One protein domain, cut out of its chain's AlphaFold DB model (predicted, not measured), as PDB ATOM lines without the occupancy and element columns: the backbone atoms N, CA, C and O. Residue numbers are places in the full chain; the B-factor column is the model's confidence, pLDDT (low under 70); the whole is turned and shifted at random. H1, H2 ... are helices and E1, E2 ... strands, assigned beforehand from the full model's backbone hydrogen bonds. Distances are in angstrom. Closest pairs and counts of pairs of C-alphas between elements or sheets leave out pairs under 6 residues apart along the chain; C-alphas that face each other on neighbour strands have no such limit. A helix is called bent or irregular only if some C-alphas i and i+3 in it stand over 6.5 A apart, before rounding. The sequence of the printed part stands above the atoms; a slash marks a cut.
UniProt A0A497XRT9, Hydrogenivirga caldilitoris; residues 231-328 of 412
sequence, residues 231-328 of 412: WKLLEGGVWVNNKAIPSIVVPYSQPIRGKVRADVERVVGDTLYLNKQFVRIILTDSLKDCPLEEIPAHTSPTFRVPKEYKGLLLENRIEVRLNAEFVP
ATOM      1  N   TRP A 231     124.064 161.767 101.909       94.81
ATOM      2  CA  TRP A 231     123.409 160.807 101.022       94.81
ATOM      3  C   TRP A 231     122.655 161.560  99.927       94.81
ATOM      4  O   TRP A 231     121.796 162.402 100.219       94.81
ATOM      5  N   LYS A 232     122.973 161.260  98.667       93.12
ATOM      6  CA  LYS A 232     122.381 161.912  97.497       93.12
ATOM      7  C   LYS A 232     121.695 160.887  96.605       93.12
ATOM      8  O   LYS A 232     122.318 159.933  96.151       93.12
ATOM      9  N   LEU A 233     120.412 161.106  96.338       93.06
ATOM     10  CA  LEU A 233     119.633 160.285  95.420       93.06
ATOM     11  C   LEU A 233     119.893 160.726  93.974       93.06
ATOM     12  O   LEU A 233     119.715 161.901  93.657       93.06
ATOM     13  N   LEU A 234     120.275 159.784  93.113       92.50
ATOM     14  CA  LEU A 234     120.491 160.009  91.679       92.50
ATOM     15  C   LEU A 234     119.306 159.531  90.845       92.50
ATOM     16  O   LEU A 234     118.825 160.226  89.957       92.50
ATOM     17  N   GLU A 235     118.823 158.334  91.154       93.94
ATOM     18  CA  GLU A 235     117.661 157.724  90.521       93.94
ATOM     19  C   GLU A 235     116.930 156.900  91.577       93.94
ATOM     20  O   GLU A 235     117.556 156.224  92.388       93.94
ATOM     21  N   GLY A 236     115.602 156.923  91.572       95.94
ATOM     22  CA  GLY A 236     114.810 156.156  92.520       95.94
ATOM     23  C   GLY A 236     113.379 155.988  92.047       95.94
ATOM     24  O   GLY A 236     112.724 156.976  91.726       95.94
ATOM     25  N   GLY A 237     112.875 154.756  92.021       97.31
ATOM     26  CA  GLY A 237     111.460 154.518  91.767       97.31
ATOM     27  C   GLY A 237     111.035 153.057  91.820       97.31
ATOM     28  O   GLY A 237     111.855 152.132  91.821       97.31
ATOM     29  N   VAL A 238     109.716 152.877  91.830       98.19
ATOM     30  CA  VAL A 238     109.036 151.583  91.767       98.19
ATOM     31  C   VAL A 238     108.082 151.583  90.573       98.19
ATOM     32  O   VAL A 238     107.330 152.534  90.356       98.19
ATOM     33  N   TRP A 239     108.101 150.506  89.795       98.19
ATOM     34  CA  TRP A 239     107.255 150.296  88.628       98.19
ATOM     35  C   TRP A 239     106.556 148.945  88.712       98.19
ATOM     36  O   TRP A 239     107.160 147.930  89.066       98.19
ATOM     37  N   VAL A 240     105.297 148.918  88.290       97.62
ATOM     38  CA  VAL A 240     104.527 147.689  88.089       97.62
ATOM     39  C   VAL A 240     103.851 147.770  86.726       97.62
ATOM     40  O   VAL A 240     103.322 148.816  86.357       97.62
ATOM     41  N   ASN A 241     103.901 146.692  85.938       94.88
ATOM     42  CA  ASN A 241     103.329 146.653  84.583       94.88
ATOM     43  C   ASN A 241     103.795 147.826  83.695       94.88
ATOM     44  O   ASN A 241     103.006 148.440  82.978       94.88
ATOM     45  N   ASN A 242     105.093 148.153  83.768       93.62
ATOM     46  CA  ASN A 242     105.747 149.281  83.086       93.62
ATOM     47  C   ASN A 242     105.193 150.679  83.435       93.62
ATOM     48  O   ASN A 242     105.515 151.647  82.749       93.62
ATOM     49  N   LYS A 243     104.398 150.819  84.503       96.81
ATOM     50  CA  LYS A 243     103.912 152.109  85.010       96.81
ATOM     51  C   LYS A 243     104.584 152.427  86.339       96.81
ATOM     52  O   LYS A 243     104.623 151.578  87.226       96.81
ATOM     53  N   ALA A 244     105.126 153.638  86.456       97.44
ATOM     54  CA  ALA A 244     105.661 154.129  87.722       97.44
ATOM     55  C   ALA A 244     104.515 154.270  88.724       97.44
ATOM     56  O   ALA A 244     103.448 154.775  88.364       97.44
ATOM     57  N   ILE A 245     104.740 153.839  89.961       97.75
ATOM     58  CA  ILE A 245     103.824 154.103  91.070       97.75
ATOM     59  C   ILE A 245     104.437 155.161  91.998       97.75
ATOM     60  O   ILE A 245     105.665 155.267  92.069       97.75
ATOM     61  N   PRO A 246     103.620 155.950  92.716       97.25
ATOM     62  CA  PRO A 246     104.111 156.901  93.703       97.25
ATOM     63  C   PRO A 246     104.997 156.208  94.744       97.25
ATOM     64  O   PRO A 246     104.567 155.280  95.430       97.25
ATOM     65  N   SER A 247     106.244 156.661  94.858       96.75
ATOM     66  CA  SER A 247     107.208 156.103  95.802       96.75
ATOM     67  C   SER A 247     108.234 157.144  96.238       96.75
ATOM     68  O   SER A 247     108.626 157.983  95.432       96.75
ATOM     69  N   ILE A 248     108.698 157.055  97.485       96.06
ATOM     70  CA  ILE A 248     109.812 157.852  98.020       96.06
ATOM     71  C   ILE A 248     110.919 156.894  98.443       96.06
ATOM     72  O   ILE A 248     110.661 155.921  99.150       96.06
ATOM     73  N   VAL A 249     112.155 157.171  98.041       96.88
ATOM     74  CA  VAL A 249     113.313 156.428  98.541       96.88
ATOM     75  C   VAL A 249     113.614 156.880  99.966       96.88
ATOM     76  O   VAL A 249     113.703 158.075 100.242       96.88
ATOM     77  N   VAL A 250     113.777 155.928 100.881       95.56
ATOM     78  CA  VAL A 250     114.187 156.234 102.254       95.56
ATOM     79  C   VAL A 250     115.664 156.647 102.241       95.56
ATOM     80  O   VAL A 250     116.472 155.900 101.676       95.56
ATOM     81  N   PRO A 251     116.050 157.783 102.852       95.38
ATOM     82  CA  PRO A 251     117.448 158.197 102.876       95.38
ATOM     83  C   PRO A 251     118.373 157.136 103.490       95.38
ATOM     84  O   PRO A 251     117.937 156.307 104.288       95.38
ATOM     85  N   TYR A 252     119.648 157.144 103.092       95.75
ATOM     86  CA  TYR A 252     120.638 156.091 103.383       95.75
ATOM     87  C   TYR A 252     120.315 154.703 102.807       95.75
ATOM     88  O   TYR A 252     120.993 153.733 103.139       95.75
ATOM     89  N   SER A 253     119.346 154.581 101.896       96.56
ATOM     90  CA  SER A 253     119.201 153.365 101.089       96.56
ATOM     91  C   SER A 253     120.391 153.209 100.135       96.56
ATOM     92  O   SER A 253     120.726 154.140  99.397       96.56
ATOM     93  N   GLN A 254     121.022 152.034 100.134       95.38
ATOM     94  CA  GLN A 254     122.111 151.697  99.213       95.38
ATOM     95  C   GLN A 254     121.617 151.568  97.761       95.38
ATOM     96  O   GLN A 254     120.477 151.146  97.540       95.38
ATOM     97  N   PRO A 255     122.473 151.877  96.767       96.12
ATOM     98  CA  PRO A 255     122.150 151.650  95.364       96.12
ATOM     99  C   PRO A 255     121.962 150.157  95.068       96.12
ATOM    100  O   PRO A 255     122.604 149.290  95.667       96.12
ATOM    101  N   ILE A 256     121.104 149.857  94.096       96.56
ATOM    102  CA  ILE A 256     120.943 148.510  93.543       96.56
ATOM    103  C   ILE A 256     121.767 148.360  92.263       96.56
ATOM    104  O   ILE A 256     122.073 149.326  91.564       96.56
ATOM    105  N   ARG A 257     122.108 147.121  91.905       91.88
ATOM    106  CA  ARG A 257     122.797 146.831  90.640       91.88
ATOM    107  C   ARG A 257     121.802 146.885  89.482       91.88
ATOM    108  O   ARG A 257     121.046 145.930  89.282       91.88
ATOM    109  N   GLY A 258     121.841 147.978  88.719       90.19
ATOM    110  CA  GLY A 258     120.992 148.204  87.547       90.19
ATOM    111  C   GLY A 258     119.505 148.280  87.905       90.19
ATOM    112  O   GLY A 258     119.134 148.744  88.974       90.19
ATOM    113  N   LYS A 259     118.634 147.791  87.019       93.19
ATOM    114  CA  LYS A 259     117.205 147.615  87.329       93.19
ATOM    115  C   LYS A 259     116.943 146.216  87.880       93.19
ATOM    116  O   LYS A 259     117.422 145.224  87.324       93.19
ATOM    117  N   VAL A 260     116.133 146.119  88.927       94.56
ATOM    118  CA  VAL A 260     115.781 144.834  89.548       94.56
ATOM    119  C   VAL A 260     114.331 144.502  89.262       94.56
ATOM    120  O   VAL A 260     113.458 145.315  89.517       94.56
ATOM    121  N   ARG A 261     114.083 143.285  88.759       96.56
ATOM    122  CA  ARG A 261     112.737 142.709  88.612       96.56
ATOM    123  C   ARG A 261     112.549 141.537  89.561       96.56
ATOM    124  O   ARG A 261     113.142 140.464  89.330       96.56
ATOM    125  N   ALA A 262     111.727 141.750  90.576       96.75
ATOM    126  CA  ALA A 262     111.573 140.887  91.735       96.75
ATOM    127  C   ALA A 262     110.100 140.722  92.122       96.75
ATOM    128  O   ALA A 262     109.257 141.535  91.745       96.75
ATOM    129  N   ASP A 263     109.826 139.664  92.872       97.88
ATOM    130  CA  ASP A 263     108.510 139.358  93.432       97.88
ATOM    131  C   ASP A 263     108.589 139.504  94.956       97.88
ATOM    132  O   ASP A 263     109.682 139.452  95.538       97.88
ATOM    133  N   VAL A 264     107.446 139.702  95.610       98.06
ATOM    134  CA  VAL A 264     107.387 139.768  97.075       98.06
ATOM    135  C   VAL A 264     107.648 138.374  97.647       98.06
ATOM    136  O   VAL A 264     106.896 137.439  97.394       98.06
ATOM    137  N   GLU A 265     108.718 138.233  98.428       98.00
ATOM    138  CA  GLU A 265     109.082 136.986  99.111       98.00
ATOM    139  C   GLU A 265     108.405 136.876 100.477       98.00
ATOM    140  O   GLU A 265     107.970 135.804 100.896       98.00
ATOM    141  N   ARG A 266     108.345 137.997 101.201       97.62
ATOM    142  CA  ARG A 266     107.856 138.032 102.577       97.62
ATOM    143  C   ARG A 266     107.133 139.335 102.868       97.62
ATOM    144  O   ARG A 266     107.543 140.401 102.418       97.62
ATOM    145  N   VAL A 267     106.096 139.241 103.692       97.94
ATOM    146  CA  VAL A 267     105.369 140.384 104.248       97.94
ATOM    147  C   VAL A 267     105.496 140.340 105.766       97.94
ATOM    148  O   VAL A 267     105.173 139.322 106.376       97.94
ATOM    149  N   VAL A 268     105.976 141.422 106.378       97.62
ATOM    150  CA  VAL A 268     106.044 141.577 107.840       97.62
ATOM    151  C   VAL A 268     105.442 142.927 108.205       97.62
ATOM    152  O   VAL A 268     106.004 143.971 107.873       97.62
ATOM    153  N   GLY A 269     104.284 142.909 108.868       96.62
ATOM    154  CA  GLY A 269     103.507 144.124 109.119       96.62
ATOM    155  C   GLY A 269     103.215 144.872 107.814       96.62
ATOM    156  O   GLY A 269     102.714 144.286 106.854       96.62
ATOM    157  N   ASP A 270     103.593 146.149 107.771       97.00
ATOM    158  CA  ASP A 270     103.472 147.011 106.590       97.00
ATOM    159  C   ASP A 270     104.710 146.975 105.668       97.00
ATOM    160  O   ASP A 270     104.822 147.788 104.758       97.00
ATOM    161  N   THR A 271     105.653 146.044 105.859       97.94
ATOM    162  CA  THR A 271     106.860 145.937 105.017       97.94
ATOM    163  C   THR A 271     106.815 144.711 104.106       97.94
ATOM    164  O   THR A 271     106.662 143.579 104.567       97.94
ATOM    165  N   LEU A 272     107.004 144.939 102.806       98.38
ATOM    166  CA  LEU A 272     107.215 143.916 101.785       98.38
ATOM    167  C   LEU A 272     108.718 143.748 101.542       98.38
ATOM    168  O   LEU A 272     109.427 144.729 101.314       98.38
ATOM    169  N   TYR A 273     109.197 142.509 101.551       98.12
ATOM    170  CA  TYR A 273     110.577 142.145 101.242       98.12
ATOM    171  C   TYR A 273     110.599 141.446  99.892       98.12
ATOM    172  O   TYR A 273     109.880 140.463  99.692       98.12
ATOM    173  N   LEU A 274     111.399 141.961  98.962       97.88
ATOM    174  CA  LEU A 274     111.510 141.379  97.630       97.88
ATOM    175  C   LEU A 274     112.580 140.288  97.598       97.88
ATOM    176  O   LEU A 274     113.613 140.401  98.258       97.88
ATOM    177  N   ASN A 275     112.379 139.290  96.737       97.25
ATOM    178  CA  ASN A 275     113.262 138.125  96.593       97.25
ATOM    179  C   ASN A 275     114.655 138.421  95.991       97.25
ATOM    180  O   ASN A 275     115.416 137.495  95.700       97.25
ATOM    181  N   LYS A 276     115.004 139.691  95.735       96.44
ATOM    182  CA  LYS A 276     116.287 140.089  95.131       96.44
ATOM    183  C   LYS A 276     116.835 141.371  95.731       96.44
ATOM    184  O   LYS A 276     116.104 142.327  95.966       96.44
ATOM    185  N   GLN A 277     118.162 141.393  95.881       95.44
ATOM    186  CA  GLN A 277     118.955 142.548  96.322       95.44
ATOM    187  C   GLN A 277     118.455 143.197  97.627       95.44
ATOM    188  O   GLN A 277     118.679 144.382  97.847       95.44
ATOM    189  N   PHE A 278     117.793 142.418  98.493       95.88
ATOM    190  CA  PHE A 278     117.313 142.850  99.812       95.88
ATOM    191  C   PHE A 278     116.420 144.102  99.775       95.88
ATOM    192  O   PHE A 278     116.409 144.888 100.723       95.88
ATOM    193  N   VAL A 279     115.685 144.305  98.678       97.56
ATOM    194  CA  VAL A 279     114.813 145.472  98.515       97.56
ATOM    195  C   VAL A 279     113.626 145.371  99.468       97.56
ATOM    196  O   VAL A 279     112.990 144.320  99.583       97.56
ATOM    197  N   ARG A 280     113.303 146.488 100.120       97.44
ATOM    198  CA  ARG A 280     112.158 146.636 101.017       97.44
ATOM    199  C   ARG A 280     111.204 147.704 100.495       97.44
ATOM    200  O   ARG A 280     111.634 148.775 100.069       97.44
ATOM    201  N   ILE A 281     109.909 147.437 100.584       98.00
ATOM    202  CA  ILE A 281     108.852 148.420 100.340       98.00
ATOM    203  C   ILE A 281     108.032 148.552 101.619       98.00
ATOM    204  O   ILE A 281     107.389 147.600 102.049       98.00
ATOM    205  N   ILE A 282     108.071 149.730 102.230       97.31
ATOM    206  CA  ILE A 282     107.277 150.095 103.400       97.31
ATOM    207  C   ILE A 282     105.980 150.723 102.899       97.31
ATOM    208  O   ILE A 282     105.997 151.747 102.213       97.31
ATOM    209  N   LEU A 283     104.855 150.116 103.243       97.94
ATOM    210  CA  LEU A 283     103.537 150.614 102.897       97.94
ATOM    211  C   LEU A 283     103.120 151.720 103.871       97.94
ATOM    212  O   LEU A 283     103.183 151.539 105.085       97.94
ATOM    213  N   THR A 284     102.685 152.864 103.352       96.56
ATOM    214  CA  THR A 284     102.304 154.030 104.164       96.56
ATOM    215  C   THR A 284     100.878 154.489 103.862       96.56
ATOM    216  O   THR A 284     100.377 154.305 102.755       96.56
ATOM    217  N   ASP A 285     100.201 155.095 104.843       94.62
ATOM    218  CA  ASP A 285      98.848 155.645 104.638       94.62
ATOM    219  C   ASP A 285      98.871 156.921 103.778       94.62
ATOM    220  O   ASP A 285      97.932 157.210 103.046       94.62
ATOM    221  N   SER A 286      99.976 157.672 103.827       90.81
ATOM    222  CA  SER A 286     100.236 158.818 102.950       90.81
ATOM    223  C   SER A 286     101.672 158.778 102.438       90.81
ATOM    224  O   SER A 286     102.576 158.377 103.183       90.81
ATOM    225  N   LEU A 287     101.901 159.198 101.192       93.44
ATOM    226  CA  LEU A 287     103.252 159.343 100.656       93.44
ATOM    227  C   LEU A 287     103.859 160.655 101.151       93.44
ATOM    228  O   LEU A 287     103.646 161.714 100.569       93.44
ATOM    229  N   LYS A 288     104.584 160.571 102.263       91.38
ATOM    230  CA  LYS A 288     105.304 161.686 102.873       91.38
ATOM    231  C   LYS A 288     106.716 161.241 103.209       91.38
ATOM    232  O   LYS A 288     106.924 160.085 103.590       91.38
ATOM    233  N   ASP A 289     107.664 162.157 103.073       91.81
ATOM    234  CA  ASP A 289     109.004 161.925 103.592       91.81
ATOM    235  C   ASP A 289     108.994 162.026 105.125       91.81
ATOM    236  O   ASP A 289     108.147 162.694 105.729       91.81
ATOM    237  N   CYS A 290     109.920 161.334 105.777       91.38
ATOM    238  CA  CYS A 290     110.056 161.377 107.230       91.38
ATOM    239  C   CYS A 290     111.526 161.599 107.573       91.38
ATOM    240  O   CYS A 290     112.370 160.903 107.001       91.38
ATOM    241  N   PRO A 291     111.842 162.507 108.513       94.12
ATOM    242  CA  PRO A 291     113.214 162.668 108.962       94.12
ATOM    243  C   PRO A 291     113.705 161.363 109.591       94.12
ATOM    244  O   PRO A 291     112.961 160.667 110.287       94.12
ATOM    245  N   LEU A 292     114.970 161.035 109.354       94.06
ATOM    246  CA  LEU A 292     115.642 159.955 110.056       94.06
ATOM    247  C   LEU A 292     116.074 160.443 111.437       94.06
ATOM    248  O   LEU A 292     116.773 161.449 111.556       94.06
ATOM    249  N   GLU A 293     115.691 159.713 112.482       91.69
ATOM    250  CA  GLU A 293     116.138 159.995 113.853       91.69
ATOM    251  C   GLU A 293     117.614 159.632 114.064       91.69
ATOM    252  O   GLU A 293     118.318 160.245 114.874       91.69
ATOM    253  N   GLU A 294     118.084 158.635 113.315       90.69
ATOM    254  CA  GLU A 294     119.452 158.141 113.324       90.69
ATOM    255  C   GLU A 294     119.879 157.650 111.942       90.69
ATOM    256  O   GLU A 294     119.046 157.245 111.127       90.69
ATOM    257  N   ILE A 295     121.187 157.676 111.682       88.00
ATOM    258  CA  ILE A 295     121.750 157.058 110.483       88.00
ATOM    259  C   ILE A 295     121.672 155.536 110.670       88.00
ATOM    260  O   ILE A 295     122.278 155.012 111.609       88.00
ATOM    261  N   PRO A 296     120.939 154.808 109.811       86.81
ATOM    262  CA  PRO A 296     120.714 153.388 110.022       86.81
ATOM    263  C   PRO A 296     121.991 152.586 109.755       86.81
ATOM    264  O   PRO A 296     122.626 152.739 108.714       86.81
ATOM    265  N   ALA A 297     122.314 151.641 110.643       87.44
ATOM    266  CA  ALA A 297     123.346 150.634 110.371       87.44
ATOM    267  C   ALA A 297     122.927 149.687 109.228       87.44
ATOM    268  O   ALA A 297     123.760 149.179 108.481       87.44
ATOM    269  N   HIS A 298     121.617 149.461 109.082       87.00
ATOM    270  CA  HIS A 298     121.034 148.619 108.047       87.00
ATOM    271  C   HIS A 298     120.456 149.463 106.903       87.00
ATOM    272  O   HIS A 298     119.348 150.000 106.992       87.00
ATOM    273  N   THR A 299     121.188 149.516 105.797       92.81
ATOM    274  CA  THR A 299     120.979 150.442 104.672       92.81
ATOM    275  C   THR A 299     120.360 149.782 103.436       92.81
ATOM    276  O   THR A 299     120.557 150.244 102.312       92.81
ATOM    277  N   SER A 300     119.594 148.695 103.610       95.25
ATOM    278  CA  SER A 300     118.932 148.021 102.483       95.25
ATOM    279  C   SER A 300     118.146 148.994 101.593       95.25
ATOM    280  O   SER A 300     117.494 149.895 102.130       95.25
ATOM    281  N   PRO A 301     118.117 148.765 100.267       97.38
ATOM    282  CA  PRO A 301     117.311 149.536  99.323       97.38
ATOM    283  C   PRO A 301     115.854 149.610  99.789       97.38
ATOM    284  O   PRO A 301     115.169 148.587  99.826       97.38
ATOM    285  N   THR A 302     115.384 150.785 100.210       97.06
ATOM    286  CA  THR A 302     114.072 150.912 100.854       97.06
ATOM    287  C   THR A 302     113.245 152.018 100.217       97.06
ATOM    288  O   THR A 302     113.695 153.151 100.070       97.06
ATOM    289  N   PHE A 303     111.997 151.687  99.896       97.56
ATOM    290  CA  PHE A 303     111.015 152.609  99.335       97.56
ATOM    291  C   PHE A 303     109.810 152.722 100.263       97.56
ATOM    292  O   PHE A 303     109.421 151.744 100.897       97.56
ATOM    293  N   ARG A 304     109.185 153.895 100.311       97.50
ATOM    294  CA  ARG A 304     107.846 154.108 100.862       97.50
ATOM    295  C   ARG A 304     106.852 154.164  99.713       97.50
ATOM    296  O   ARG A 304     107.104 154.886  98.752       97.50
ATOM    297  N   VAL A 305     105.756 153.422  99.811       97.56
ATOM    298  CA  VAL A 305     104.702 153.353  98.786       97.56
ATOM    299  C   VAL A 305     103.332 153.402  99.469       97.56
ATOM    300  O   VAL A 305     103.176 152.778 100.516       97.56
ATOM    301  N   PRO A 306     102.317 154.093  98.921       97.62
ATOM    302  CA  PRO A 306     100.988 154.102  99.523       97.62
ATOM    303  C   PRO A 306     100.357 152.704  99.615       97.62
ATOM    304  O   PRO A 306     100.468 151.896  98.689       97.62
ATOM    305  N   LYS A 307      99.642 152.427 100.714       97.31
ATOM    306  CA  LYS A 307      98.972 151.134 100.966       97.31
ATOM    307  C   LYS A 307      97.980 150.723  99.877       97.31
ATOM    308  O   LYS A 307      97.780 149.527  99.683       97.31
ATOM    309  N   GLU A 308      97.401 151.672  99.143       97.00
ATOM    310  CA  GLU A 308      96.494 151.385  98.019       97.00
ATOM    311  C   GLU A 308      97.161 150.542  96.914       97.00
ATOM    312  O   GLU A 308      96.496 149.746  96.254       97.00
ATOM    313  N   TYR A 309      98.489 150.621  96.771       97.19
ATOM    314  CA  TYR A 309      99.249 149.823  95.806       97.19
ATOM    315  C   TYR A 309      99.625 148.428  96.325       97.19
ATOM    316  O   TYR A 309     100.241 147.658  95.589       97.19
ATOM    317  N   LYS A 310      99.259 148.059  97.563       97.44
ATOM    318  CA  LYS A 310      99.613 146.759  98.161       97.44
ATOM    319  C   LYS A 310      99.159 145.580  97.301       97.44
ATOM    320  O   LYS A 310      99.961 144.687  97.053       97.44
ATOM    321  N   GLY A 311      97.904 145.581  96.842       96.88
ATOM    322  CA  GLY A 311      97.377 144.510  95.986       96.88
ATOM    323  C   GLY A 311      98.167 144.399  94.683       96.88
ATOM    324  O   GLY A 311      98.687 143.337  94.353       96.88
ATOM    325  N   LEU A 312      98.386 145.541  94.022       97.06
ATOM    326  CA  LEU A 312      99.155 145.621  92.782       97.06
ATOM    327  C   LEU A 312     100.585 145.070  92.942       97.06
ATOM    328  O   LEU A 312     101.051 144.337  92.072       97.06
ATOM    329  N   LEU A 313     101.264 145.396  94.047       97.69
ATOM    330  CA  LEU A 313     102.619 144.927  94.360       97.69
ATOM    331  C   LEU A 313     102.684 143.425  94.686       97.69
ATOM    332  O   LEU A 313     103.698 142.795  94.407       97.69
ATOM    333  N   LEU A 314     101.639 142.853  95.292       97.44
ATOM    334  CA  LEU A 314     101.599 141.427  95.647       97.44
ATOM    335  C   LEU A 314     101.273 140.528  94.449       97.44
ATOM    336  O   LEU A 314     101.752 139.400  94.383       97.44
ATOM    337  N   GLU A 315     100.459 141.018  93.517       96.88
ATOM    338  CA  GLU A 315      99.968 140.235  92.377       96.88
ATOM    339  C   GLU A 315     100.894 140.276  91.157       96.88
ATOM    340  O   GLU A 315     100.757 139.463  90.244       96.88
ATOM    341  N   ASN A 316     101.824 141.233  91.105       97.38
ATOM    342  CA  ASN A 316     102.616 141.504  89.912       97.38
ATOM    343  C   ASN A 316     104.106 141.561  90.223       97.38
ATOM    344  O   ASN A 316     104.544 141.900  91.320       97.38
ATOM    345  N   ARG A 317     104.898 141.328  89.178       96.81
ATOM    346  CA  ARG A 317     106.343 141.496  89.242       96.81
ATOM    347  C   ARG A 317     106.707 142.977  89.342       96.81
ATOM    348  O   ARG A 317     106.287 143.785  88.510       96.81
ATOM    349  N   ILE A 318     107.541 143.310  90.319       98.19
ATOM    350  CA  ILE A 318     107.934 144.681  90.646       98.19
ATOM    351  C   ILE A 318     109.271 144.989  89.972       98.19
ATOM    352  O   ILE A 318     110.239 144.237  90.120       98.19
ATOM    353  N   GLU A 319     109.340 146.097  89.236       98.25
ATOM    354  CA  GLU A 319     110.599 146.689  88.786       98.25
ATOM    355  C   GLU A 319     110.988 147.827  89.736       98.25
ATOM    356  O   GLU A 319     110.195 148.724  89.994       98.25
ATOM    357  N   VAL A 320     112.214 147.804  90.256       97.81
ATOM    358  CA  VAL A 320     112.769 148.899  91.062       97.81
ATOM    359  C   VAL A 320     114.070 149.401  90.455       97.81
ATOM    360  O   VAL A 320     114.832 148.633  89.852       97.81
ATOM    361  N   ARG A 321     114.315 150.698  90.633       97.62
ATOM    362  CA  ARG A 321     115.575 151.375  90.309       97.62
ATOM    363  C   ARG A 321     115.962 152.234  91.494       97.62
ATOM    364  O   ARG A 321     115.103 152.898  92.071       97.62
ATOM    365  N   LEU A 322     117.229 152.177  91.870       97.75
ATOM    366  CA  LEU A 322     117.782 152.991  92.936       97.75
ATOM    367  C   LEU A 322     119.277 153.162  92.710       97.75
ATOM    368  O   LEU A 322     120.042 152.207  92.833       97.75
ATOM    369  N   ASN A 323     119.672 154.386  92.405       96.44
ATOM    370  CA  ASN A 323     121.052 154.815  92.391       96.44
ATOM    371  C   ASN A 323     121.212 155.994  93.355       96.44
ATOM    372  O   ASN A 323     120.409 156.930  93.343       96.44
ATOM    373  N   ALA A 324     122.223 155.929  94.210       95.06
ATOM    374  CA  ALA A 324     122.502 156.936  95.219       95.06
ATOM    375  C   ALA A 324     123.989 156.917  95.579       95.06
ATOM    376  O   ALA A 324     124.636 155.870  95.511       95.06
ATOM    377  N   GLU A 325     124.498 158.064  96.013       93.31
ATOM    378  CA  GLU A 325     125.880 158.245  96.448       93.31
ATOM    379  C   GLU A 325     125.945 158.600  97.931       93.31
ATOM    380  O   GLU A 325     125.105 159.337  98.454       93.31
ATOM    381  N   PHE A 326     126.982 158.097  98.597       93.44
ATOM    382  CA  PHE A 326     127.372 158.538  99.929       93.44
ATOM    383  C   PHE A 326     128.563 159.479  99.781       93.44
ATOM    384  O   PHE A 326     129.608 159.076  99.270       93.44
ATOM    385  N   VAL A 327     128.401 160.730 100.203       91.75
ATOM    386  CA  VAL A 327     129.365 161.802  99.928       91.75
ATOM    387  C   VAL A 327     129.783 162.440 101.252       91.75
ATOM    388  O   VAL A 327     128.912 162.844 102.017       91.75
ATOM    389  N   PRO A 328     131.086 162.547 101.572       93.44
ATOM    390  CA  PRO A 328     131.533 163.357 102.699       93.44
ATOM    391  C   PRO A 328     131.145 164.822 102.472       93.44
ATOM    392  O   PRO A 328     131.611 165.456 101.527       93.44
TER     393      PRO A 328
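AT A GLANCE: This is residues 231 to 328 of the 412 residues of a protein of Hydrogenivirga caldilitoris (UniProt A0A497XRT9). Two four-stranded sheets lie partly face to face with their strands crossed, a sandwich with the helix H1 capping one end. The long antiparallel pair E1 and E8 runs along the longest axis, and the last residues of E8, up to Pro 328, make the end of the domain away from H1. The printed part has 98 residues, mostly strand, with eight named strands and one named helix in the order E1 to E7, H1, E8. One sheet runs E2, E1, E8, E3, the other, mixed, E4, E5, E6, E7. It is compact, with a radius of gyration of the C-alphas of 12.6 A and spans of 40 by 28 by 21 A.

IN THESE COORDINATES: E1, residues 231 to 240, begins at C-alpha 231 (123.409, 160.807, 101.022), bends by 60 degrees at residue 234 and measures 26.4 A. E2 is residues 243 to 245. E3, residues 260 to 262, runs on into E4, residues 264 to 268, at 72 degrees. E5, residues 271 to 274, and E6, residues 280 to 284, form a meander with E4, each strand the antiparallel neighbour of the one before. E7 is residues 302 to 306. H1, residues 307 to 315, is irregular: C-alphas 308 and 311 are 7.2 A apart. E8, residues 318 to 328, measures 32.4 A and ends at C-alpha 328 (131.533, 163.357, 102.699).

HOW THE PARTS SIT: E1 and E8 are antiparallel, with N 237 and O 321 2.9 A apart. E2 and E1 meet only at a point, C-alphas 244 and 239, 4.2 A. E3 is antiparallel to E8, N 260 to O 320 3.0 A. The sheets' strands stand at 86 degrees. E4 and E5 form a hairpin, N 268 to O 271 2.9 A, as do E5 and E6, N 272 to O 281 2.8 A. E7 is parallel to E6, N 282 to O 303 2.8 A. H1 is on both sheets; it lies over E6 at a height of 8.3 A, the closest C-alphas being Leu 283 and Lys 307, 5.0 A. In H1, 3 of 5 O i to N i+4 pairs are within hydrogen-bond range.

THE WHOLE: The farthest C-alphas, Glu 315 and Pro 328, are 40.5 A apart. The printed part has no cut. The long links are E2 to E3 and E6 to E7. No printed residue is under 70 in pLDDT.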